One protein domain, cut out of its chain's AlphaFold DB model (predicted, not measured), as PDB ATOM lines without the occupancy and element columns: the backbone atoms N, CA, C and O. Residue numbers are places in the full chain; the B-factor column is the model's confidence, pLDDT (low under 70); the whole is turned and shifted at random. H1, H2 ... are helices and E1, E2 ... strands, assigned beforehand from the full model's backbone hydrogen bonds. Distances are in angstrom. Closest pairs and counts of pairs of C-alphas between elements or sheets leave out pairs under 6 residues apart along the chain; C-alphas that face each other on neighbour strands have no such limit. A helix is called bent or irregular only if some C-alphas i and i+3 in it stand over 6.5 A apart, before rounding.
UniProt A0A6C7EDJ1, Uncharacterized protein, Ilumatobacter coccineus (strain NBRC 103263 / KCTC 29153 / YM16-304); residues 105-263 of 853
ATOM      1  N   ASP A 105      80.182 177.908 121.000       89.75
ATOM      2  CA  ASP A 105      81.261 178.534 120.238       89.75
ATOM      3  C   ASP A 105      80.932 180.005 119.954       89.75
ATOM      4  O   ASP A 105      79.820 180.359 119.541       89.75
ATOM      5  N   LEU A 106      81.909 180.873 120.197       88.88
ATOM      6  CA  LEU A 106      81.837 182.314 120.015       88.88
ATOM      7  C   LEU A 106      82.988 182.751 119.110       88.88
ATOM      8  O   LEU A 106      84.155 182.644 119.471       88.88
ATOM      9  N   GLU A 107      82.651 183.280 117.939       86.75
ATOM     10  CA  GLU A 107      83.632 183.780 116.974       86.75
ATOM     11  C   GLU A 107      83.775 185.304 117.095       86.75
ATOM     12  O   GLU A 107      82.796 186.050 116.971       86.75
ATOM     13  N   VAL A 108      85.005 185.787 117.300       83.75
ATOM     14  CA  VAL A 108      85.350 187.216 117.340       83.75
ATOM     15  C   VAL A 108      86.441 187.518 116.322       83.75
ATOM     16  O   VAL A 108      87.634 187.555 116.621       83.75
ATOM     17  N   GLY A 109      86.027 187.757 115.079       85.56
ATOM     18  CA  GLY A 109      86.973 187.931 113.981       85.56
ATOM     19  C   GLY A 109      87.711 186.621 113.704       85.56
ATOM     20  O   GLY A 109      87.095 185.685 113.213       85.56
ATOM     21  N   ALA A 110      89.012 186.575 114.004       83.38
ATOM     22  CA  ALA A 110      89.851 185.377 113.872       83.38
ATOM     23  C   ALA A 110      90.038 184.606 115.195       83.38
ATOM     24  O   ALA A 110      90.735 183.599 115.213       83.38
ATOM     25  N   ILE A 111      89.461 185.095 116.298       86.44
ATOM     26  CA  ILE A 111      89.575 184.481 117.622       86.44
ATOM     27  C   ILE A 111      88.340 183.611 117.849       86.44
ATOM     28  O   ILE A 111      87.220 184.128 117.867       86.44
ATOM     29  N   GLU A 112      88.543 182.313 118.034       90.44
ATOM     30  CA  GLU A 112      87.500 181.380 118.461       90.44
ATOM     31  C   GLU A 112      87.539 181.258 119.990       90.44
ATOM     32  O   GLU A 112      88.611 181.222 120.590       90.44
ATOM     33  N   LEU A 113      86.376 181.249 120.635       91.38
ATOM     34  CA  LEU A 113      86.228 181.018 122.069       91.38
ATOM     35  C   LEU A 113      85.157 179.951 122.277       91.38
ATOM     36  O   LEU A 113      84.043 180.098 121.777       91.38
ATOM     37  N   THR A 114      85.446 178.925 123.065       94.31
ATOM     38  CA  THR A 114      84.476 177.883 123.412       94.31
ATOM     39  C   THR A 114      84.143 177.995 124.892       94.31
ATOM     40  O   THR A 114      84.998 177.793 125.751       94.31
ATOM     41  N   ALA A 115      82.897 178.350 125.207       92.69
ATOM     42  CA  ALA A 115      82.417 178.371 126.586       92.69
ATOM     43  C   ALA A 115      82.197 176.934 127.077       92.69
ATOM     44  O   ALA A 115      81.502 176.158 126.409       92.69
ATOM     45  N   ASP A 116      82.760 176.590 128.240       92.56
ATOM     46  CA  ASP A 116      82.531 175.283 128.858       92.56
ATOM     47  C   ASP A 116      81.042 175.124 129.232       92.56
ATOM     48  O   ASP A 116      80.277 176.080 129.384       92.56
ATOM     49  N   THR A 117      80.610 173.879 129.359       90.50
ATOM     50  CA  THR A 117      79.261 173.439 129.720       90.50
ATOM     51  C   THR A 117      78.753 173.989 131.055       90.50
ATOM     52  O   THR A 117      77.537 174.021 131.271       90.50
ATOM     53  N   ASP A 118      79.645 174.419 131.951       89.62
ATOM     54  CA  ASP A 118      79.313 175.053 133.227       89.62
ATOM     55  C   ASP A 118      79.290 176.592 133.171       89.62
ATOM     56  O   ASP A 118      78.799 177.227 134.112       89.62
ATOM     57  N   ALA A 119      79.728 177.197 132.062       92.38
ATOM     58  CA  ALA A 119      79.681 178.635 131.865       92.38
ATOM     59  C   ALA A 119      78.246 179.122 131.604       92.38
ATOM     60  O   ALA A 119      77.464 178.549 130.840       92.38
ATOM     61  N   THR A 120      77.878 180.239 132.228       93.88
ATOM     62  CA  THR A 120      76.605 180.907 131.956       93.88
ATOM     63  C   THR A 120      76.752 181.873 130.791       93.88
ATOM     64  O   THR A 120      77.501 182.844 130.871       93.88
ATOM     65  N   VAL A 121      75.996 181.624 129.722       93.38
ATOM     66  CA  VAL A 121      75.946 182.481 128.533       93.38
ATOM     67  C   VAL A 121      74.648 183.288 128.540       93.38
ATOM     68  O   VAL A 121      73.554 182.730 128.652       93.38
ATOM     69  N   SER A 122      74.746 184.610 128.420       94.25
ATOM     70  CA  SER A 122      73.593 185.513 128.343       94.25
ATOM     71  C   SER A 122      73.798 186.581 127.272       94.25
ATOM     72  O   SER A 122      74.925 186.938 126.964       94.25
ATOM     73  N   THR A 123      72.725 187.099 126.677       93.75
ATOM     74  CA  THR A 123      72.810 188.183 125.682       93.75
ATOM     75  C   THR A 123      72.293 189.478 126.296       93.75
ATOM     76  O   THR A 123      71.194 189.504 126.855       93.75
ATOM     77  N   LEU A 124      73.080 190.546 126.200       90.75
ATOM     78  CA  LEU A 124      72.728 191.892 126.639       90.75
ATOM     79  C   LEU A 124      71.787 192.579 125.638       90.75
ATOM     80  O   LEU A 124      71.706 192.209 124.466       90.75
ATOM     81  N   ASP A 125      71.105 193.635 126.091       90.62
ATOM     82  CA  ASP A 125      70.176 194.424 125.263       90.62
ATOM     83  C   ASP A 125      70.855 195.099 124.054       90.62
ATOM     84  O   ASP A 125      70.188 195.441 123.076       90.62
ATOM     85  N   ASP A 126      72.173 195.299 124.114       87.31
ATOM     86  CA  ASP A 126      72.987 195.865 123.033       87.31
ATOM     87  C   ASP A 126      73.461 194.818 122.008       87.31
ATOM     88  O   ASP A 126      74.119 195.169 121.031       87.31
ATOM     89  N   GLY A 127      73.088 193.548 122.197       88.62
ATOM     90  CA  GLY A 127      73.429 192.444 121.305       88.62
ATOM     91  C   GLY A 127      74.762 191.761 121.611       88.62
ATOM     92  O   GLY A 127      75.107 190.822 120.898       88.62
ATOM     93  N   ARG A 128      75.498 192.178 122.650       90.44
ATOM     94  CA  ARG A 128      76.706 191.471 123.104       90.44
ATOM     95  C   ARG A 128      76.346 190.221 123.907       90.44
ATOM     96  O   ARG A 128      75.395 190.224 124.687       90.44
ATOM     97  N   THR A 129      77.125 189.163 123.743       92.94
ATOM     98  CA  THR A 129      77.029 187.915 124.501       92.94
ATOM     99  C   THR A 129      78.001 187.960 125.673       92.94
ATOM    100  O   THR A 129      79.197 188.112 125.473       92.94
ATOM    101  N   VAL A 130      77.497 187.838 126.896       94.38
ATOM    102  CA  VAL A 130      78.293 187.728 128.120       94.38
ATOM    103  C   VAL A 130      78.449 186.261 128.490       94.38
ATOM    104  O   VAL A 130      77.448 185.546 128.595       94.38
ATOM    105  N   VAL A 131      79.689 185.841 128.713       94.44
ATOM    106  CA  VAL A 131      80.054 184.519 129.220       94.44
ATOM    107  C   VAL A 131      80.660 184.675 130.601       94.44
ATOM    108  O   VAL A 131      81.639 185.402 130.760       94.44
ATOM    109  N   GLN A 132      80.077 183.982 131.580       94.88
ATOM    110  CA  GLN A 132      80.617 183.896 132.935       94.88
ATOM    111  C   GLN A 132      80.942 182.440 133.278       94.88
ATOM    112  O   GLN A 132      80.019 181.626 133.317       94.88
ATOM    113  N   GLY A 133      82.208 182.099 133.519       93.19
ATOM    114  CA  GLY A 133      82.664 180.725 133.780       93.19
ATOM    115  C   GLY A 133      84.018 180.424 133.140       93.19
ATOM    116  O   GLY A 133      84.830 181.328 132.977       93.19
ATOM    117  N   THR A 134      84.271 179.170 132.778       92.88
ATOM    118  CA  THR A 134      85.489 178.788 132.052       92.88
ATOM    119  C   THR A 134      85.297 178.956 130.543       92.88
ATOM    120  O   THR A 134      84.280 178.541 129.980       92.88
ATOM    121  N   VAL A 135      86.274 179.580 129.882       92.69
ATOM    122  CA  VAL A 135      86.303 179.756 128.424       92.69
ATOM    123  C   VAL A 135      87.613 179.217 127.878       92.69
ATOM    124  O   VAL A 135      88.680 179.581 128.356       92.69
ATOM    125  N   THR A 136      87.547 178.388 126.849       91.44
ATOM    126  CA  THR A 136      88.724 177.850 126.170       91.44
ATOM    127  C   THR A 136      89.012 178.645 124.903       91.44
ATOM    128  O   THR A 136      88.105 178.900 124.111       91.44
ATOM    129  N   VAL A 137      90.274 179.025 124.701       90.00
ATOM    130  CA  VAL A 137      90.773 179.599 123.445       90.00
ATOM    131  C   VAL A 137      91.585 178.523 122.723       90.00
ATOM    132  O   VAL A 137      92.684 178.203 123.187       90.00
ATOM    133  N   PRO A 138      91.092 177.935 121.624       85.75
ATOM    134  CA  PRO A 138      91.905 177.035 120.820       85.75
ATOM    135  C   PRO A 138      93.081 177.806 120.211       85.75
ATOM    136  O   PRO A 138      92.904 178.866 119.609       85.75
ATOM    137  N   THR A 139      94.293 177.270 120.361       82.19
ATOM    138  CA  THR A 139      95.498 177.779 119.684       82.19
ATOM    139  C   THR A 139      96.148 176.670 118.861       82.19
ATOM    140  O   THR A 139      95.811 175.495 119.005       82.19
ATOM    141  N   ALA A 140      97.100 177.019 117.993       75.12
ATOM    142  CA  ALA A 140      97.806 176.035 117.169       75.12
ATOM    143  C   ALA A 140      98.610 174.986 117.976       75.12
ATOM    144  O   ALA A 140      98.902 173.917 117.438       75.12
ATOM    145  N   GLY A 141      98.976 175.288 119.232       70.31
ATOM    146  CA  GLY A 141      99.727 174.387 120.119       70.31
ATOM    147  C   GLY A 141      98.824 173.598 121.068       70.31
ATOM    148  O   GLY A 141      98.801 172.365 121.032       70.31
ATOM    149  N   ALA A 142      98.046 174.318 121.878       77.50
ATOM    150  CA  ALA A 142      97.115 173.746 122.842       77.50
ATOM    151  C   ALA A 142      95.987 174.718 123.205       77.50
ATOM    152  O   ALA A 142      96.091 175.935 123.044       77.50
ATOM    153  N   ASP A 143      94.907 174.159 123.728       84.75
ATOM    154  CA  ASP A 143      93.772 174.910 124.245       84.75
ATOM    155  C   ASP A 143      94.178 175.713 125.492       84.75
ATOM    156  O   ASP A 143      94.680 175.161 126.473       84.75
ATOM    157  N   VAL A 144      93.951 177.026 125.462       85.19
ATOM    158  CA  VAL A 144      94.250 177.941 126.569       85.19
ATOM    159  C   VAL A 144      92.984 178.151 127.399       85.19
ATOM    160  O   VAL A 144      92.012 178.738 126.927       85.19
ATOM    161  N   GLU A 145      92.982 177.672 128.644       89.38
ATOM    162  CA  GLU A 145      91.829 177.769 129.548       89.38
ATOM    163  C   GLU A 145      91.813 179.100 130.319       89.38
ATOM    164  O   GLU A 145      92.666 179.368 131.165       89.38
ATOM    165  N   LEU A 146      90.805 179.930 130.060       90.38
ATOM    166  CA  LEU A 146      90.518 181.168 130.779       90.38
ATOM    167  C   LEU A 146      89.514 180.879 131.901       90.38
ATOM    168  O   LEU A 146      88.300 180.858 131.687       90.38
ATOM    169  N   ALA A 147      90.029 180.641 133.105       89.31
ATOM    170  CA  ALA A 147      89.203 180.406 134.287       89.31
ATOM    171  C   ALA A 147      88.588 181.713 134.817       89.31
ATOM    172  O   ALA A 147      89.132 182.801 134.615       89.31
ATOM    173  N   ASP A 148      87.475 181.608 135.551       91.62
ATOM    174  CA  ASP A 148      86.769 182.755 136.148       91.62
ATOM    175  C   ASP A 148      86.488 183.891 135.131       91.62
ATOM    176  O   ASP A 148      86.498 185.070 135.494       91.62
ATOM    177  N   ALA A 149      86.287 183.560 133.851       91.44
ATOM    178  CA  ALA A 149      86.030 184.545 132.813       91.44
ATOM    179  C   ALA A 149      84.678 185.222 133.066       91.44
ATOM    180  O   ALA A 149      83.686 184.551 133.331       91.44
ATOM    181  N   ASP A 150      84.644 186.547 132.974       95.12
ATOM    182  CA  ASP A 150      83.450 187.393 132.906       95.12
ATOM    183  C   ASP A 150      83.651 188.318 131.705       95.12
ATOM    184  O   ASP A 150      84.163 189.436 131.824       95.12
ATOM    185  N   ILE A 151      83.379 187.777 130.515       94.00
ATOM    186  CA  ILE A 151      83.725 188.403 129.237       94.00
ATOM    187  C   ILE A 151      82.479 188.727 128.427       94.00
ATOM    188  O   ILE A 151      81.551 187.931 128.324       94.00
ATOM    189  N   ALA A 152      82.472 189.904 127.810       93.38
ATOM    190  CA  ALA A 152      81.490 190.312 126.824       93.38
ATOM    191  C   ALA A 152      82.102 190.214 125.423       93.38
ATOM    192  O   ALA A 152      83.116 190.845 125.122       93.38
ATOM    193  N   VAL A 153      81.444 189.441 124.569       92.81
ATOM    194  CA  VAL A 153      81.785 189.188 123.174       92.81
ATOM    195  C   VAL A 153      80.723 189.829 122.286       92.81
ATOM    196  O   VAL A 153      79.529 189.583 122.450       92.81
ATOM    197  N   GLY A 154      81.121 190.650 121.321       90.50
ATOM    198  CA  GLY A 154      80.181 191.186 120.338       90.50
ATOM    199  C   GLY A 154      80.815 192.213 119.420       90.50
ATOM    200  O   GLY A 154      82.015 192.165 119.188       90.50
ATOM    201  N   ILE A 155      80.007 193.128 118.887       86.75
ATOM    202  CA  ILE A 155      80.487 194.227 118.044       86.75
ATOM    203  C   ILE A 155      80.703 195.469 118.917       86.75
ATOM    204  O   ILE A 155      79.776 195.921 119.595       86.75
ATOM    205  N   GLY A 156      81.923 195.999 118.903       84.25
ATOM    206  CA  GLY A 156      82.335 197.217 119.579       84.25
ATOM    207  C   GLY A 156      81.679 198.483 119.007       84.25
ATOM    208  O   GLY A 156      80.987 198.448 117.982       84.25
ATOM    209  N   PRO A 157      81.861 199.640 119.668       79.00
ATOM    210  CA  PRO A 157      81.278 200.916 119.237       79.00
ATOM    211  C   PRO A 157      81.819 201.423 117.889       79.00
ATOM    212  O   PRO A 157      81.181 202.255 117.242       79.00
ATOM    213  N   ASP A 158      82.978 200.927 117.473       82.25
ATOM    214  CA  ASP A 158      83.638 201.142 116.183       82.25
ATOM    215  C   ASP A 158      83.088 200.250 115.055       82.25
ATOM    216  O   ASP A 158      83.382 200.486 113.883       82.25
ATOM    217  N   GLY A 159      82.229 199.281 115.382       86.88
ATOM    218  CA  GLY A 159      81.671 198.332 114.423       86.88
ATOM    219  C   GLY A 159      82.538 197.093 114.201       86.88
ATOM    220  O   GLY A 159      82.192 196.278 113.344       86.88
ATOM    221  N   GLU A 160      83.619 196.923 114.960       87.38
ATOM    222  CA  GLU A 160      84.485 195.749 114.871       87.38
ATOM    223  C   GLU A 160      84.113 194.681 115.907       87.38
ATOM    224  O   GLU A 160      83.582 195.008 116.966       87.38
ATOM    225  N   PRO A 161      84.377 193.388 115.652       87.69
ATOM    226  CA  PRO A 161      84.313 192.370 116.698       87.69
ATOM    227  C   PRO A 161      85.189 192.780 117.890       87.69
ATOM    228  O   PRO A 161      86.278 193.297 117.691       87.69
ATOM    229  N   SER A 162      84.749 192.571 119.125       89.75
ATOM    230  CA  SER A 162      85.507 192.931 120.325       89.75
ATOM    231  C   SER A 162      85.257 191.936 121.449       89.75
ATOM    232  O   SER A 162      84.106 191.552 121.686       89.75
ATOM    233  N   ILE A 163      86.321 191.587 122.171       91.69
ATOM    234  CA  ILE A 163      86.255 190.940 123.483       91.69
ATOM    235  C   ILE A 163      86.615 191.989 124.529       91.69
ATOM    236  O   ILE A 163      87.569 192.741 124.339       91.69
ATOM    237  N   SER A 164      85.850 192.059 125.613       91.44
ATOM    238  CA  SER A 164      86.163 192.896 126.774       91.44
ATOM    239  C   SER A 164      85.671 192.224 128.047       91.44
ATOM    240  O   SER A 164      84.522 191.784 128.075       91.44
ATOM    241  N   GLY A 165      86.468 192.189 129.106       91.94
ATOM    242  CA  GLY A 165      86.027 191.645 130.386       91.94
ATOM    243  C   GLY A 165      87.179 191.385 131.331       91.94
ATOM    244  O   GLY A 165      88.218 192.025 131.232       91.94
ATOM    245  N   THR A 166      87.008 190.427 132.229       91.75
ATOM    246  CA  THR A 166      88.095 189.944 133.084       91.75
ATOM    247  C   THR A 166      88.196 188.440 132.996       91.75
ATOM    248  O   THR A 166      87.174 187.766 132.912       91.75
ATOM    249  N   ALA A 167      89.408 187.906 133.058       91.31
ATOM    250  CA  ALA A 167      89.625 186.474 133.185       91.31
ATOM    251  C   ALA A 167      90.879 186.205 134.012       91.31
ATOM    252  O   ALA A 167      91.780 187.047 134.109       91.31
ATOM    253  N   ARG A 168      90.940 185.019 134.612       87.44
ATOM    254  CA  ARG A 168      92.168 184.500 135.195       87.44
ATOM    255  C   ARG A 168      93.021 183.938 134.067       87.44
ATOM    256  O   ARG A 168      92.608 183.018 133.367       87.44
ATOM    257  N   VAL A 169      94.202 184.514 133.898       78.25
ATOM    258  CA  VAL A 169      95.040 184.233 132.733       78.25
ATOM    259  C   VAL A 169      95.948 183.043 133.023       78.25
ATOM    260  O   VAL A 169      96.700 183.102 134.000       78.25
ATOM    261  N   PRO A 170      95.892 181.962 132.232       71.62
ATOM    262  CA  PRO A 170      96.817 180.850 132.387       71.62
ATOM    263  C   PRO A 170      98.222 181.279 131.949       71.62
ATOM    264  O   PRO A 170      98.392 181.994 130.959       71.62
ATOM    265  N   PHE A 171      99.238 180.837 132.687       72.00
ATOM    266  CA  PHE A 171     100.613 180.880 132.193       72.00
ATOM    267  C   PHE A 171     100.831 179.715 131.229       72.00
ATOM    268  O   PHE A 171     100.256 178.650 131.469       72.00
ATOM    269  N   PRO A 172     101.676 179.857 130.198       66.50
ATOM    270  CA  PRO A 172     102.149 178.709 129.437       66.50
ATOM    271  C   PRO A 172     102.741 177.640 130.367       66.50
ATOM    272  O   PRO A 172     103.757 177.866 131.019       66.50
ATOM    273  N   THR A 173     102.100 176.472 130.424       62.72
ATOM    274  CA  THR A 173     102.559 175.286 131.171       62.72
ATOM    275  C   THR A 173     103.158 174.232 130.236       62.72
ATOM    276  O   THR A 173     103.151 173.036 130.534       62.72
ATOM    277  N   GLU A 174     103.702 174.654 129.096       60.62
ATOM    278  CA  GLU A 174     104.343 173.760 128.133       60.62
ATOM    279  C   GLU A 174     105.871 173.927 128.111       60.62
ATOM    280  O   GLU A 174     106.446 174.912 128.586       60.62
ATOM    281  N   GLY A 175     106.565 172.916 127.583       69.69
ATOM    282  CA  GLY A 175     108.022 172.926 127.440       69.69
ATOM    283  C   GLY A 175     108.771 173.084 128.770       69.69
ATOM    284  O   GLY A 175     108.495 172.387 129.745       69.69
ATOM    285  N   LYS A 176     109.761 173.986 128.806       65.56
ATOM    286  CA  LYS A 176     110.559 174.282 130.012       65.56
ATOM    287  C   LYS A 176     109.793 175.085 131.069       65.56
ATOM    288  O   LYS A 176     110.204 175.082 132.224       65.56
ATOM    289  N   PHE A 177     108.672 175.701 130.699       67.12
ATOM    290  CA  PHE A 177     107.777 176.403 131.620       67.12
ATOM    291  C   PHE A 177     106.684 175.493 132.194       67.12
ATOM    292  O   PHE A 177     105.861 175.961 132.971       67.12
ATOM    293  N   ALA A 178     106.692 174.190 131.885       71.00
ATOM    294  CA  ALA A 178     105.685 173.255 132.387       71.00
ATOM    295  C   ALA A 178     105.597 173.175 133.912       71.00
ATOM    296  O   ALA A 178     104.520 172.944 134.458       71.00
ATOM    297  N   ASP A 179     106.716 173.428 134.585       75.25
ATOM    298  CA  ASP A 179     106.788 173.456 136.040       75.25
ATOM    299  C   ASP A 179     106.740 174.893 136.606       75.25
ATOM    300  O   ASP A 179     106.847 175.072 137.818       75.25
ATOM    301  N   ALA A 180     106.602 175.931 135.766       77.19
ATOM    302  CA  ALA A 180     106.546 177.314 136.234       77.19
ATOM    303  C   ALA A 180     105.323 177.526 137.137       77.19
ATOM    304  O   ALA A 180     104.180 177.285 136.744       77.19
ATOM    305  N   GLU A 181     105.559 177.989 138.363       77.19
ATOM    306  CA  GLU A 181     104.500 178.214 139.343       77.19
ATOM    307  C   GLU A 181     104.174 179.706 139.397       77.19
ATOM    308  O   GLU A 181     104.975 180.509 139.874       77.19
ATOM    309  N   ILE A 182     102.978 180.102 138.954       75.88
ATOM    310  CA  ILE A 182     102.470 181.435 139.290       75.88
ATOM    311  C   ILE A 182     101.940 181.401 140.723       75.88
ATOM    312  O   ILE A 182     100.940 180.738 141.007       75.88
ATOM    313  N   ASN A 183     102.564 182.177 141.612       74.81
ATOM    314  CA  ASN A 183     102.189 182.250 143.028       74.81
ATOM    315  C   ASN A 183     100.730 182.708 143.225       74.81
ATOM    316  O   ASN A 183     100.048 182.278 144.160       74.81
ATOM    317  N   GLN A 184     100.230 183.558 142.326       74.44
ATOM    318  CA  GLN A 184      98.831 183.962 142.252       74.44
ATOM    319  C   GLN A 184      98.448 184.277 140.803       74.44
ATOM    320  O   GLN A 184      98.885 185.290 140.268       74.44
ATOM    321  N   LEU A 185      97.617 183.434 140.178       71.38
ATOM    322  CA  LEU A 185      97.104 183.692 138.826       71.38
ATOM    323  C   LEU A 185      96.382 185.051 138.807       71.38
ATOM    324  O   LEU A 185      95.354 185.182 139.491       71.38
ATOM    325  N   PRO A 186      96.909 186.052 138.084       78.06
ATOM    326  CA  PRO A 186      96.339 187.384 138.100       78.06
ATOM    327  C   PRO A 186      95.002 187.384 137.353       78.06
ATOM    328  O   PRO A 186      94.823 186.706 136.338       78.06
ATOM    329  N   ILE A 187      94.046 188.141 137.886       81.06
ATOM    330  CA  ILE A 187      92.831 188.495 137.154       81.06
ATOM    331  C   ILE A 187      93.199 189.735 136.348       81.06
ATOM    332  O   ILE A 187      93.492 190.775 136.940       81.06
ATOM    333  N   GLY A 188      93.253 189.591 135.028       83.88
ATOM    334  CA  GLY A 188      93.552 190.688 134.114       83.88
ATOM    335  C   GLY A 188      92.287 191.231 133.460       83.88
ATOM    336  O   GLY A 188      91.332 190.481 133.237       83.88
ATOM    337  N   GLU A 189      92.288 192.523 133.131       87.50
ATOM    338  CA  GLU A 189      91.348 193.090 132.166       87.50
ATOM    339  C   GLU A 189      91.690 192.530 130.784       87.50
ATOM    340  O   GLU A 189      92.759 192.782 130.236       87.50
ATOM    341  N   MET A 190      90.792 191.718 130.244       89.88
ATOM    342  CA  MET A 190      90.947 191.063 128.955       89.88
ATOM    343  C   MET A 190      90.359 191.937 127.852       89.88
ATOM    344  O   MET A 190      89.234 192.434 127.973       89.88
ATOM    345  N   GLY A 191      91.082 192.048 126.743       91.19
ATOM    346  CA  GLY A 191      90.615 192.686 125.526       91.19
ATOM    347  C   GLY A 191      91.086 191.973 124.261       91.19
ATOM    348  O   GLY A 191      91.880 191.036 124.307       91.19
ATOM    349  N   SER A 192      90.596 192.432 123.112       92.38
ATOM    350  CA  SER A 192      91.135 192.054 121.803       92.38
ATOM    351  C   SER A 192      91.484 193.299 120.999       92.38
ATOM    352  O   SER A 192      90.628 194.176 120.875       92.38
ATOM    353  N   ALA A 193      92.678 193.361 120.416       91.31
ATOM    354  CA  ALA A 193      93.132 194.500 119.617       91.31
ATOM    355  C   ALA A 193      94.081 194.049 118.498       91.31
ATOM    356  O   ALA A 193      94.632 192.948 118.559       91.31
ATOM    357  N   TYR A 194      94.256 194.873 117.463       91.94
ATOM    358  CA  TYR A 194      95.276 194.616 116.447       91.94
ATOM    359  C   TYR A 194      96.673 194.951 116.973       91.94
ATOM    360  O   TYR A 194      96.812 195.817 117.837       91.94
ATOM    361  N   GLY A 195      97.713 194.315 116.426       88.38
ATOM    362  CA  GLY A 195      99.103 194.575 116.820       88.38
ATOM    363  C   GLY A 195      99.472 196.062 116.775       88.38
ATOM    364  O   GLY A 195     100.064 196.570 117.723       88.38
ATOM    365  N   ARG A 196      98.993 196.795 115.759       90.75
ATOM    366  CA  ARG A 196      99.219 198.247 115.628       90.75
ATOM    367  C   ARG A 196      98.637 199.065 116.782       90.75
ATOM    368  O   ARG A 196      99.188 200.097 117.152       90.75
ATOM    369  N   ASP A 197      97.523 198.612 117.356       88.19
ATOM    370  CA  ASP A 197      96.851 199.287 118.471       88.19
ATOM    371  C   ASP A 197      97.533 198.940 119.807       88.19
ATOM    372  O   ASP A 197      97.428 199.677 120.787       88.19
ATOM    373  N   LEU A 198      98.284 197.837 119.824       86.19
ATOM    374  CA  LEU A 198      99.099 197.352 120.933       86.19
ATOM    375  C   LEU A 198     100.573 197.782 120.835       86.19
ATOM    376  O   LEU A 198     101.366 197.424 121.701       86.19
ATOM    377  N   ALA A 199     100.948 198.594 119.841       79.44
ATOM    378  CA  ALA A 199     102.326 199.057 119.642       79.44
ATOM    379  C   ALA A 199     102.899 199.808 120.861       79.44
ATOM    380  O   ALA A 199     104.099 199.771 121.116       79.44
ATOM    381  N   HIS A 200     102.034 200.444 121.659       75.38
ATOM    382  CA  HIS A 200     102.404 201.124 122.904       75.38
ATOM    383  C   HIS A 200     102.964 200.185 123.991       75.38
ATOM    384  O   HIS A 200     103.566 200.664 124.947       75.38
ATOM    385  N   LEU A 201     102.773 198.868 123.849       71.50
ATOM    386  CA  LEU A 201     103.338 197.855 124.743       71.50
ATOM    387  C   LEU A 201     104.806 197.529 124.423       71.50
ATOM    388  O   LEU A 201     105.405 196.717 125.122       71.50
ATOM    389  N   GLY A 202     105.369 198.083 123.341       65.56
ATOM    390  CA  GLY A 202     106.736 197.781 122.904       65.56
ATOM    391  C   GLY A 202     106.936 196.326 122.455       65.56
ATOM    392  O   GLY A 202     108.064 195.847 122.414       65.56
ATOM    393  N   ALA A 203     105.854 195.602 122.149       68.31
ATOM    394  CA  ALA A 203     105.898 194.219 121.683       68.31
ATOM    395  C   ALA A 203     105.956 194.150 120.145       68.31
ATOM    396  O   ALA A 203     105.245 194.886 119.458       68.31
ATOM    397  N   HIS A 204     106.754 193.225 119.594       70.25
ATOM    398  CA  HIS A 204     106.816 192.950 118.150       70.25
ATOM    399  C   HIS A 204     105.577 192.186 117.670       70.25
ATOM    400  O   HIS A 204     105.625 190.985 117.407       70.25
ATOM    401  N   LEU A 205     104.457 192.891 117.578       81.12
ATOM    402  CA  LEU A 205     103.185 192.359 117.111       81.12
ATOM    403  C   LEU A 205     102.997 192.696 115.631       81.12
ATOM    404  O   LEU A 205     103.363 193.777 115.174       81.12
ATOM    405  N   HIS A 206     102.408 191.784 114.862       84.62
ATOM    406  CA  HIS A 206     102.044 192.069 113.480       84.62
ATOM    407  C   HIS A 206     100.861 193.041 113.448       84.62
ATOM    408  O   HIS A 206      99.794 192.743 113.985       84.62
ATOM    409  N   ASP A 207     101.034 194.178 112.770       89.31
ATOM    410  CA  ASP A 207     100.057 195.274 112.732       89.31
ATOM    411  C   ASP A 207      98.630 194.840 112.372       89.31
ATOM    412  O   ASP A 207      97.666 195.400 112.896       89.31
ATOM    413  N   ASP A 208      98.498 193.841 111.496       89.19
ATOM    414  CA  ASP A 208      97.222 193.356 110.964       89.19
ATOM    415  C   ASP A 208      96.705 192.076 111.649       89.19
ATOM    416  O   ASP A 208      95.616 191.596 111.320       89.19
ATOM    417  N   THR A 209      97.441 191.531 112.622       87.81
ATOM    418  CA  THR A 209      97.006 190.374 113.418       87.81
ATOM    419  C   THR A 209      96.231 190.853 114.637       87.81
ATOM    420  O   THR A 209      96.604 191.833 115.282       87.81
ATOM    421  N   ARG A 210      95.117 190.181 114.946       89.00
ATOM    422  CA  ARG A 210      94.308 190.470 116.132       89.00
ATOM    423  C   ARG A 210      94.730 189.549 117.266       89.00
ATOM    424  O   ARG A 210      94.647 188.332 117.134       89.00
ATOM    425  N   TYR A 211      95.108 190.152 118.379       89.69
ATOM    426  CA  TYR A 211      95.585 189.466 119.565       89.69
ATOM    427  C   TYR A 211      94.547 189.530 120.681       89.69
ATOM    428  O   TYR A 211      93.738 190.462 120.744       89.69
ATOM    429  N   LEU A 212      94.604 188.556 121.582       90.19
ATOM    430  CA  LEU A 212      94.039 188.676 122.919       90.19
ATOM    431  C   LEU A 212      95.068 189.363 123.804       90.19
ATOM    432  O   LEU A 212      96.229 188.977 123.788       90.19
ATOM    433  N   PHE A 213      94.672 190.360 124.583       90.19
ATOM    434  CA  PHE A 213      95.558 190.951 125.578       90.19
ATOM    435  C   PHE A 213      94.913 190.926 126.960       90.19
ATOM    436  O   PHE A 213      93.688 190.954 127.082       90.19
ATOM    437  N   PHE A 214      95.741 190.886 127.996       88.69
ATOM    438  CA  PHE A 214      95.340 190.871 129.392       88.69
ATOM    439  C   PHE A 214      96.155 191.905 130.156       88.69
ATOM    440  O   PHE A 214      97.351 191.718 130.342       88.69
ATOM    441  N   ALA A 215      95.528 192.988 130.597       85.19
ATOM    442  CA  ALA A 215      96.172 194.015 131.404       85.19
ATOM    443  C   ALA A 215      96.026 193.701 132.900       85.19
ATOM    444  O   ALA A 215      94.937 193.387 133.380       85.19
ATOM    445  N   PHE A 216      97.116 193.796 133.654       81.88
ATOM    446  CA  PHE A 216      97.167 193.527 135.086       81.88
ATOM    447  C   PHE A 216      97.510 194.796 135.863       81.88
ATOM    448  O   PHE A 216      98.535 195.425 135.615       81.88
ATOM    449  N   ASP A 217      96.702 195.099 136.881       71.44
ATOM    450  CA  ASP A 217      96.987 196.160 137.859       71.44
ATOM    451  C   ASP A 217      97.694 195.625 139.125       71.44
ATOM    452  O   ASP A 217      98.245 196.378 139.933       71.44
ATOM    453  N   GLY A 218      97.639 194.304 139.333       64.44
ATOM    454  CA  GLY A 218      97.971 193.633 140.594       64.44
ATOM    455  C   GLY A 218      99.414 193.151 140.748       64.44
ATOM    456  O   GLY A 218      99.715 192.521 141.762       64.44
ATOM    457  N   GLY A 219     100.295 193.434 139.788       64.69
ATOM    458  CA  GLY A 219     101.583 192.750 139.685       64.69
ATOM    459  C   GLY A 219     101.440 191.288 139.230       64.69
ATOM    460  O   GLY A 219     100.346 190.723 139.209       64.69
ATOM    461  N   LEU A 220     102.552 190.678 138.842       76.25
ATOM    462  CA  LEU A 220     102.660 189.301 138.349       76.25
ATOM    463  C   LEU A 220     103.848 188.663 139.065       76.25
ATOM    464  O   LEU A 220     104.880 189.304 139.147       76.25
ATOM    465  N   ASP A 221     103.732 187.444 139.583       79.38
ATOM    466  CA  ASP A 221     104.850 186.750 140.237       79.38
ATOM    467  C   ASP A 221     104.911 185.299 139.752       79.38
ATOM    468  O   ASP A 221     104.031 184.487 140.067       79.38
ATOM    469  N   VAL A 222     105.918 185.008 138.928       81.00
ATOM    470  CA  VAL A 222     106.133 183.723 138.258       81.00
ATOM    471  C   VAL A 222     107.420 183.098 138.772       81.00
ATOM    472  O   VAL A 222     108.503 183.623 138.535       81.00
ATOM    473  N   SER A 223     107.323 181.947 139.423       81.19
ATOM    474  CA  SER A 223     108.468 181.119 139.793       81.19
ATOM    475  C   SER A 223     108.933 180.287 138.597       81.19
ATOM    476  O   SER A 223     108.134 179.586 137.974       81.19
ATOM    477  N   LEU A 224     110.228 180.349 138.285       81.25
ATOM    478  CA  LEU A 224     110.875 179.601 137.209       81.25
ATOM    479  C   LEU A 224     111.741 178.485 137.812       81.25
ATOM    480  O   LEU A 224     112.898 178.725 138.155       81.25
ATOM    481  N   PRO A 225     111.241 177.248 137.950       75.06
ATOM    482  CA  PRO A 225     111.962 176.184 138.658       75.06
ATOM    483  C   PRO A 225     113.213 175.683 137.926       75.06
ATOM    484  O   PRO A 225     114.049 175.031 138.546       75.06
ATOM    485  N   PHE A 226     113.350 175.975 136.630       74.56
ATOM    486  CA  PHE A 226     114.547 175.650 135.850       74.56
ATOM    487  C   PHE A 226     115.677 176.676 136.031       74.56
ATOM    488  O   PHE A 226     116.810 176.419 135.626       74.56
ATOM    489  N   ALA A 227     115.400 177.832 136.644       69.38
ATOM    490  CA  ALA A 227     116.437 178.783 137.016       69.38
ATOM    491  C   ALA A 227     117.384 178.137 138.042       69.38
ATOM    492  O   ALA A 227     116.958 177.697 139.112       69.38
ATOM    493  N   GLY A 228     118.674 178.057 137.708       69.81
ATOM    494  CA  GLY A 228     119.671 177.324 138.501       69.81
ATOM    495  C   GLY A 228     119.986 175.906 138.008       69.81
ATOM    496  O   GLY A 228     120.880 175.267 138.566       69.81
ATOM    497  N   GLU A 229     119.305 175.405 136.971       74.81
ATOM    498  CA  GLU A 229     119.779 174.234 136.221       74.81
ATOM    499  C   GLU A 229     121.019 174.588 135.373       74.81
ATOM    500  O   GLU A 229     121.152 175.738 134.949       74.81
ATOM    501  N   PRO A 230     121.906 173.617 135.071       59.44
ATOM    502  CA  PRO A 230     123.045 173.831 134.181       59.44
ATOM    503  C   PRO A 230     122.660 174.459 132.834       59.44
ATOM    504  O   PRO A 230     121.874 173.868 132.089       59.44
ATOM    505  N   GLY A 231     123.225 175.627 132.516       56.34
ATOM    506  CA  GLY A 231     122.918 176.431 131.326       56.34
ATOM    507  C   GLY A 231     121.857 177.525 131.536       56.34
ATOM    508  O   GLY A 231     121.635 178.324 130.630       56.34
ATOM    509  N   TYR A 232     121.217 177.583 132.709       56.19
ATOM    510  CA  TYR A 232     120.167 178.548 133.071       56.19
ATOM    511  C   TYR A 232     120.415 179.197 134.443       56.19
ATOM    512  O   TYR A 232     119.507 179.766 135.048       56.19
ATOM    513  N   GLU A 233     121.640 179.121 134.966       67.94
ATOM    514  CA  GLU A 233     121.993 179.628 136.297       67.94
ATOM    515  C   GLU A 233     121.900 181.154 136.412       67.94
ATOM    516  O   GLU A 233     121.781 181.675 137.519       67.94
ATOM    517  N   ALA A 234     121.946 181.859 135.279       50.66
ATOM    518  CA  ALA A 234     121.839 183.313 135.210       50.66
ATOM    519  C   ALA A 234     120.389 183.827 135.252       50.66
ATOM    520  O   ALA A 234     120.174 185.018 135.466       50.66
ATOM    521  N   LEU A 235     119.392 182.962 135.034       53.56
ATOM    522  CA  LEU A 235     117.996 183.387 135.087       53.56
ATOM    523  C   LEU A 235     117.543 183.552 136.542       53.56
ATOM    524  O   LEU A 235     117.896 182.735 137.399       53.56
ATOM    525  N   PRO A 236     116.731 184.575 136.851       64.69
ATOM    526  CA  PRO A 236     116.151 184.703 138.173       64.69
ATOM    527  C   PRO A 236     115.166 183.554 138.421       64.69
ATOM    528  O   PRO A 236     114.372 183.189 137.556       64.69
ATOM    529  N   SER A 237     115.177 183.014 139.641       76.75
ATOM    530  CA  SER A 237     114.211 181.984 140.064       76.75
ATOM    531  C   SER A 237     112.767 182.474 140.131       76.75
ATOM    532  O   SER A 237     111.852 181.659 140.212       76.75
ATOM    533  N   THR A 238     112.550 183.787 140.055       75.44
ATOM    534  CA  THR A 238     111.231 184.416 140.033       75.44
ATOM    535  C   THR A 238     111.234 185.639 139.117       75.44
ATOM    536  O   THR A 238     112.118 186.487 139.246       75.44
ATOM    537  N   ILE A 239     110.230 185.777 138.251       71.62
ATOM    538  CA  ILE A 239     109.913 187.010 137.524       71.62
ATOM    539  C   ILE A 239     108.768 187.693 138.265       71.62
ATOM    540  O   ILE A 239     107.658 187.162 138.298       71.62
ATOM    541  N   ALA A 240     109.029 188.867 138.839       71.12
ATOM    542  CA  ALA A 240     108.028 189.634 139.569       71.12
ATOM    543  C   ALA A 240     107.811 191.021 138.942       71.12
ATOM    544  O   ALA A 240     108.726 191.839 138.903       71.12
ATOM    545  N   VAL A 241     106.584 191.312 138.511       67.06
ATOM    546  CA  VAL A 241     106.090 192.664 138.233       67.06
ATOM    547  C   VAL A 241     105.499 193.222 139.534       67.06
ATOM    548  O   VAL A 241     104.546 192.637 140.061       67.06
ATOM    549  N   PRO A 242     106.025 194.332 140.081       64.12
ATOM    550  CA  PRO A 242     105.517 194.927 141.312       64.12
ATOM    551  C   PRO A 242     104.056 195.383 141.204       64.12
ATOM    552  O   PRO A 242     103.568 195.772 140.144       64.12
ATOM    553  N   THR A 243     103.366 195.424 142.344       64.94
ATOM    554  CA  THR A 243     102.032 196.037 142.433       64.94
ATOM    555  C   THR A 243     102.095 197.521 142.055       64.94
ATOM    556  O   THR A 243     102.946 198.257 142.554       64.94
ATOM    557  N   GLY A 244     101.179 197.973 141.192       64.94
ATOM    558  CA  GLY A 244     101.133 199.357 140.702       64.94
ATOM    559  C   GLY A 244     101.884 199.617 139.391       64.94
ATOM    560  O   GLY A 244     101.797 200.730 138.877       64.94
ATOM    561  N   VAL A 245     102.568 198.613 138.833       64.25
ATOM    562  CA  VAL A 245     103.078 198.639 137.455       64.25
ATOM    563  C   VAL A 245     102.059 197.937 136.560       64.25
ATOM    564  O   VAL A 245     101.684 196.798 136.832       64.25
ATOM    565  N   SER A 246     101.590 198.626 135.517       65.56
ATOM    566  CA  SER A 246     100.696 198.022 134.526       65.56
ATOM    567  C   SER A 246     101.509 197.078 133.650       65.56
ATOM    568  O   SER A 246     102.481 197.510 133.028       65.56
ATOM    569  N   ALA A 247     101.129 195.802 133.637       74.56
ATOM    570  CA  ALA A 247     101.690 194.808 132.732       74.56
ATOM    571  C   ALA A 247     100.597 194.274 131.812       74.56
ATOM    572  O   ALA A 247      99.472 194.068 132.259       74.56
ATOM    573  N   ALA A 248     100.925 194.016 130.552       80.25
ATOM    574  CA  ALA A 248     100.024 193.375 129.607       80.25
ATOM    575  C   ALA A 248     100.599 192.029 129.161       80.25
ATOM    576  O   ALA A 248     101.759 191.978 128.762       80.25
ATOM    577  N   LEU A 249      99.792 190.965 129.215       83.31
ATOM    578  CA  LEU A 249     100.052 189.706 128.518       83.31
ATOM    579  C   LEU A 249      99.360 189.743 127.157       83.31
ATOM    580  O   LEU A 249      98.151 189.939 127.125       83.31
ATOM    581  N   VAL A 250     100.062 189.512 126.054       85.00
ATOM    582  CA  VAL A 250      99.447 189.389 124.721       85.00
ATOM    583  C   VAL A 250      99.551 187.944 124.247       85.00
ATOM    584  O   VAL A 250     100.648 187.401 124.257       85.00
ATOM    585  N   LEU A 251      98.423 187.348 123.856       85.62
ATOM    586  CA  LEU A 251      98.269 186.005 123.302       85.62
ATOM    587  C   LEU A 251      97.850 186.096 121.830       85.62
ATOM    588  O   LEU A 251      96.801 186.653 121.494       85.62
ATOM    589  N   ASP A 252      98.653 185.497 120.958       85.25
ATOM    590  CA  ASP A 252      98.307 185.276 119.555       85.25
ATOM    591  C   ASP A 252      97.618 183.906 119.399       85.25
ATOM    592  O   ASP A 252      98.216 182.876 119.715       85.25
ATOM    593  N   PRO A 253      96.358 183.851 118.935       75.88
ATOM    594  CA  PRO A 253      95.639 182.586 118.771       75.88
ATOM    595  C   PRO A 253      96.201 181.721 117.628       75.88
ATOM    596  O   PRO A 253      95.988 180.508 117.612       75.88
ATOM    597  N   THR A 254      96.905 182.322 116.662       78.00
ATOM    598  CA  THR A 254      97.436 181.628 115.479       78.00
ATOM    599  C   THR A 254      98.828 181.044 115.699       78.00
ATOM    600  O   THR A 254      99.151 180.016 115.104       78.00
ATOM    601  N   ASP A 255      99.619 181.646 116.584       69.56
ATOM    602  CA  ASP A 255     100.921 181.139 117.016       69.56
ATOM    603  C   ASP A 255     101.166 181.586 118.463       69.56
ATOM    604  O   ASP A 255     101.493 182.748 118.658       69.56
ATOM    605  N   PRO A 256     100.957 180.738 119.490       58.44
ATOM    606  CA  PRO A 256     100.880 181.166 120.887       58.44
ATOM    607  C   PRO A 256     102.217 181.726 121.405       58.44
ATOM    608  O   PRO A 256     103.009 181.033 122.044       58.44
ATOM    609  N   TYR A 257     102.456 183.008 121.146       58.12
ATOM    610  CA  TYR A 257     103.413 183.846 121.850       58.12
ATOM    611  C   TYR A 257     102.702 184.546 122.994       58.12
ATOM    612  O   TYR A 257     101.579 185.025 122.851       58.12
ATOM    613  N   PHE A 258     103.403 184.629 124.110       61.31
ATOM    614  CA  PHE A 258     103.065 185.403 125.281       61.31
ATOM    615  C   PHE A 258     104.021 186.582 125.349       61.31
ATOM    616  O   PHE A 258     105.215 186.395 125.572       61.31
ATOM    617  N   TYR A 259     103.513 187.792 125.163       60.09
ATOM    618  CA  TYR A 259     104.296 189.003 125.406       60.09
ATOM    619  C   TYR A 259     103.928 189.577 126.761       60.09
ATOM    620  O   TYR A 259     102.755 189.847 126.967       60.09
ATOM    621  N   VAL A 260     104.891 189.781 127.657       61.09
ATOM    622  CA  VAL A 260     104.723 190.507 128.922       61.09
ATOM    623  C   VAL A 260     105.422 191.854 128.785       61.09
ATOM    624  O   VAL A 260     106.647 191.908 128.838       61.09
ATOM    625  N   GLY A 261     104.665 192.929 128.578       55.97
ATOM    626  CA  GLY A 261     105.200 194.293 128.463       55.97
ATOM    627  C   GLY A 261     104.683 195.218 129.559       55.97
ATOM    628  O   GLY A 261     103.596 194.989 130.092       55.97
ATOM    629  N   THR A 262     105.442 196.261 129.887       57.78
ATOM    630  CA  THR A 262     104.967 197.407 130.681       57.78
ATOM    631  C   THR A 262     104.804 198.626 129.771       57.78
ATOM    632  O   THR A 262     105.339 198.661 128.665       57.78
ATOM    633  N   ASN A 263     104.030 199.632 130.189       52.28
ATOM    634  CA  ASN A 263     103.945 200.880 129.422       52.28
ATOM    635  C   ASN A 263     105.331 201.542 129.365       52.28
ATOM    636  O   ASN A 263     105.810 202.019 130.397       52.28
TER     637      ASN A 263
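What this domain is: This is residues 105 to 263 of the 853 residues of an uncharacterized protein of Ilumatobacter coccineus (strain NBRC 103263 / KCTC 29153 / YM16-304) (UniProt A0A6C7EDJ1). One long, strongly twisted antiparallel sheet folds over on itself at one end, where bends in E4, E5 and E6 bring the hairpin E1 and E2 back toward E6. Its other half is a wall of E7, E8, E11 and E12 with the short helix H1 packed on it, and the hairpin E9 and E10 forms an arm whose free tip, residues 229 to 234, sticks out. The printed part has 159 residues, with seven strands, H1, then five strands along the chain; the class is mostly strand. The sheet is branched at E4. The whole is compact, with a radius of gyration of the C-alphas of 16.2 A, yet elongated, spanning 55 by 34 by 32 A.

Where its parts are: E1, residues 105 to 108, begins at C-alpha 105 (81.261, 178.534, 120.238). E2 is residues 111 to 115 and E3 residues 120 to 123. E4, residues 129 to 137, bends by 106 degrees at residue 133; E5, residues 144 to 155, is 23.0 A long and bends by 106 degrees at residue 148. E6, residues 161 to 168, is 21.6 A long and bends by 59 degrees at residue 165. E7, residues 187 to 194, is 21.7 A long. H1, residues 195 to 201, is irregular, with C-alphas 197 and 200 7.3 A apart. E8 is residues 210 to 216, 19.4 A; E9 is 220 to 223, E10 is 238 to 241 and E11 is 247 to 251. E12, residues 257 to 262, ends at C-alpha 262 (104.967, 197.407, 130.681).

How they stand to each other: E3 to E7 form a meander, each strand the antiparallel neighbour of the one before; N 131 and O 151 are 2.8 A apart across E4 and E5. E2 and E3 lie on one side of E4, E5 on the other side; N 114 of E2 and O 136 of E4 are 2.9 A apart. The closest C-alphas of E1 and E6, Val 108 and Pro 161, are 5.3 A apart. E8 is antiparallel to E7, with N 191 and O 213 2.8 A apart, and to E11, with N 214 and O 249 2.7 A apart. E12 is an edge strand beside E11. H1 is on the sheet at a height of 8.8 A, over E8 and only just over E11 with 3 C-alphas; 1 of its 3 O i to N i+4 pairs and 2 of its 4 O i to N i+3 pairs are within hydrogen-bond range. In the hairpin E9 and E10, N 222 and O 239 are 2.8 A apart.

The domain as a whole: The two C-alphas farthest apart, Asp 125 and Pro 230, are 57.4 A apart. The printed part has no cut. The links E6 to E7 and E9 to E10 are long. Mean pLDDT of the printed part is 80.4, and of E12 59.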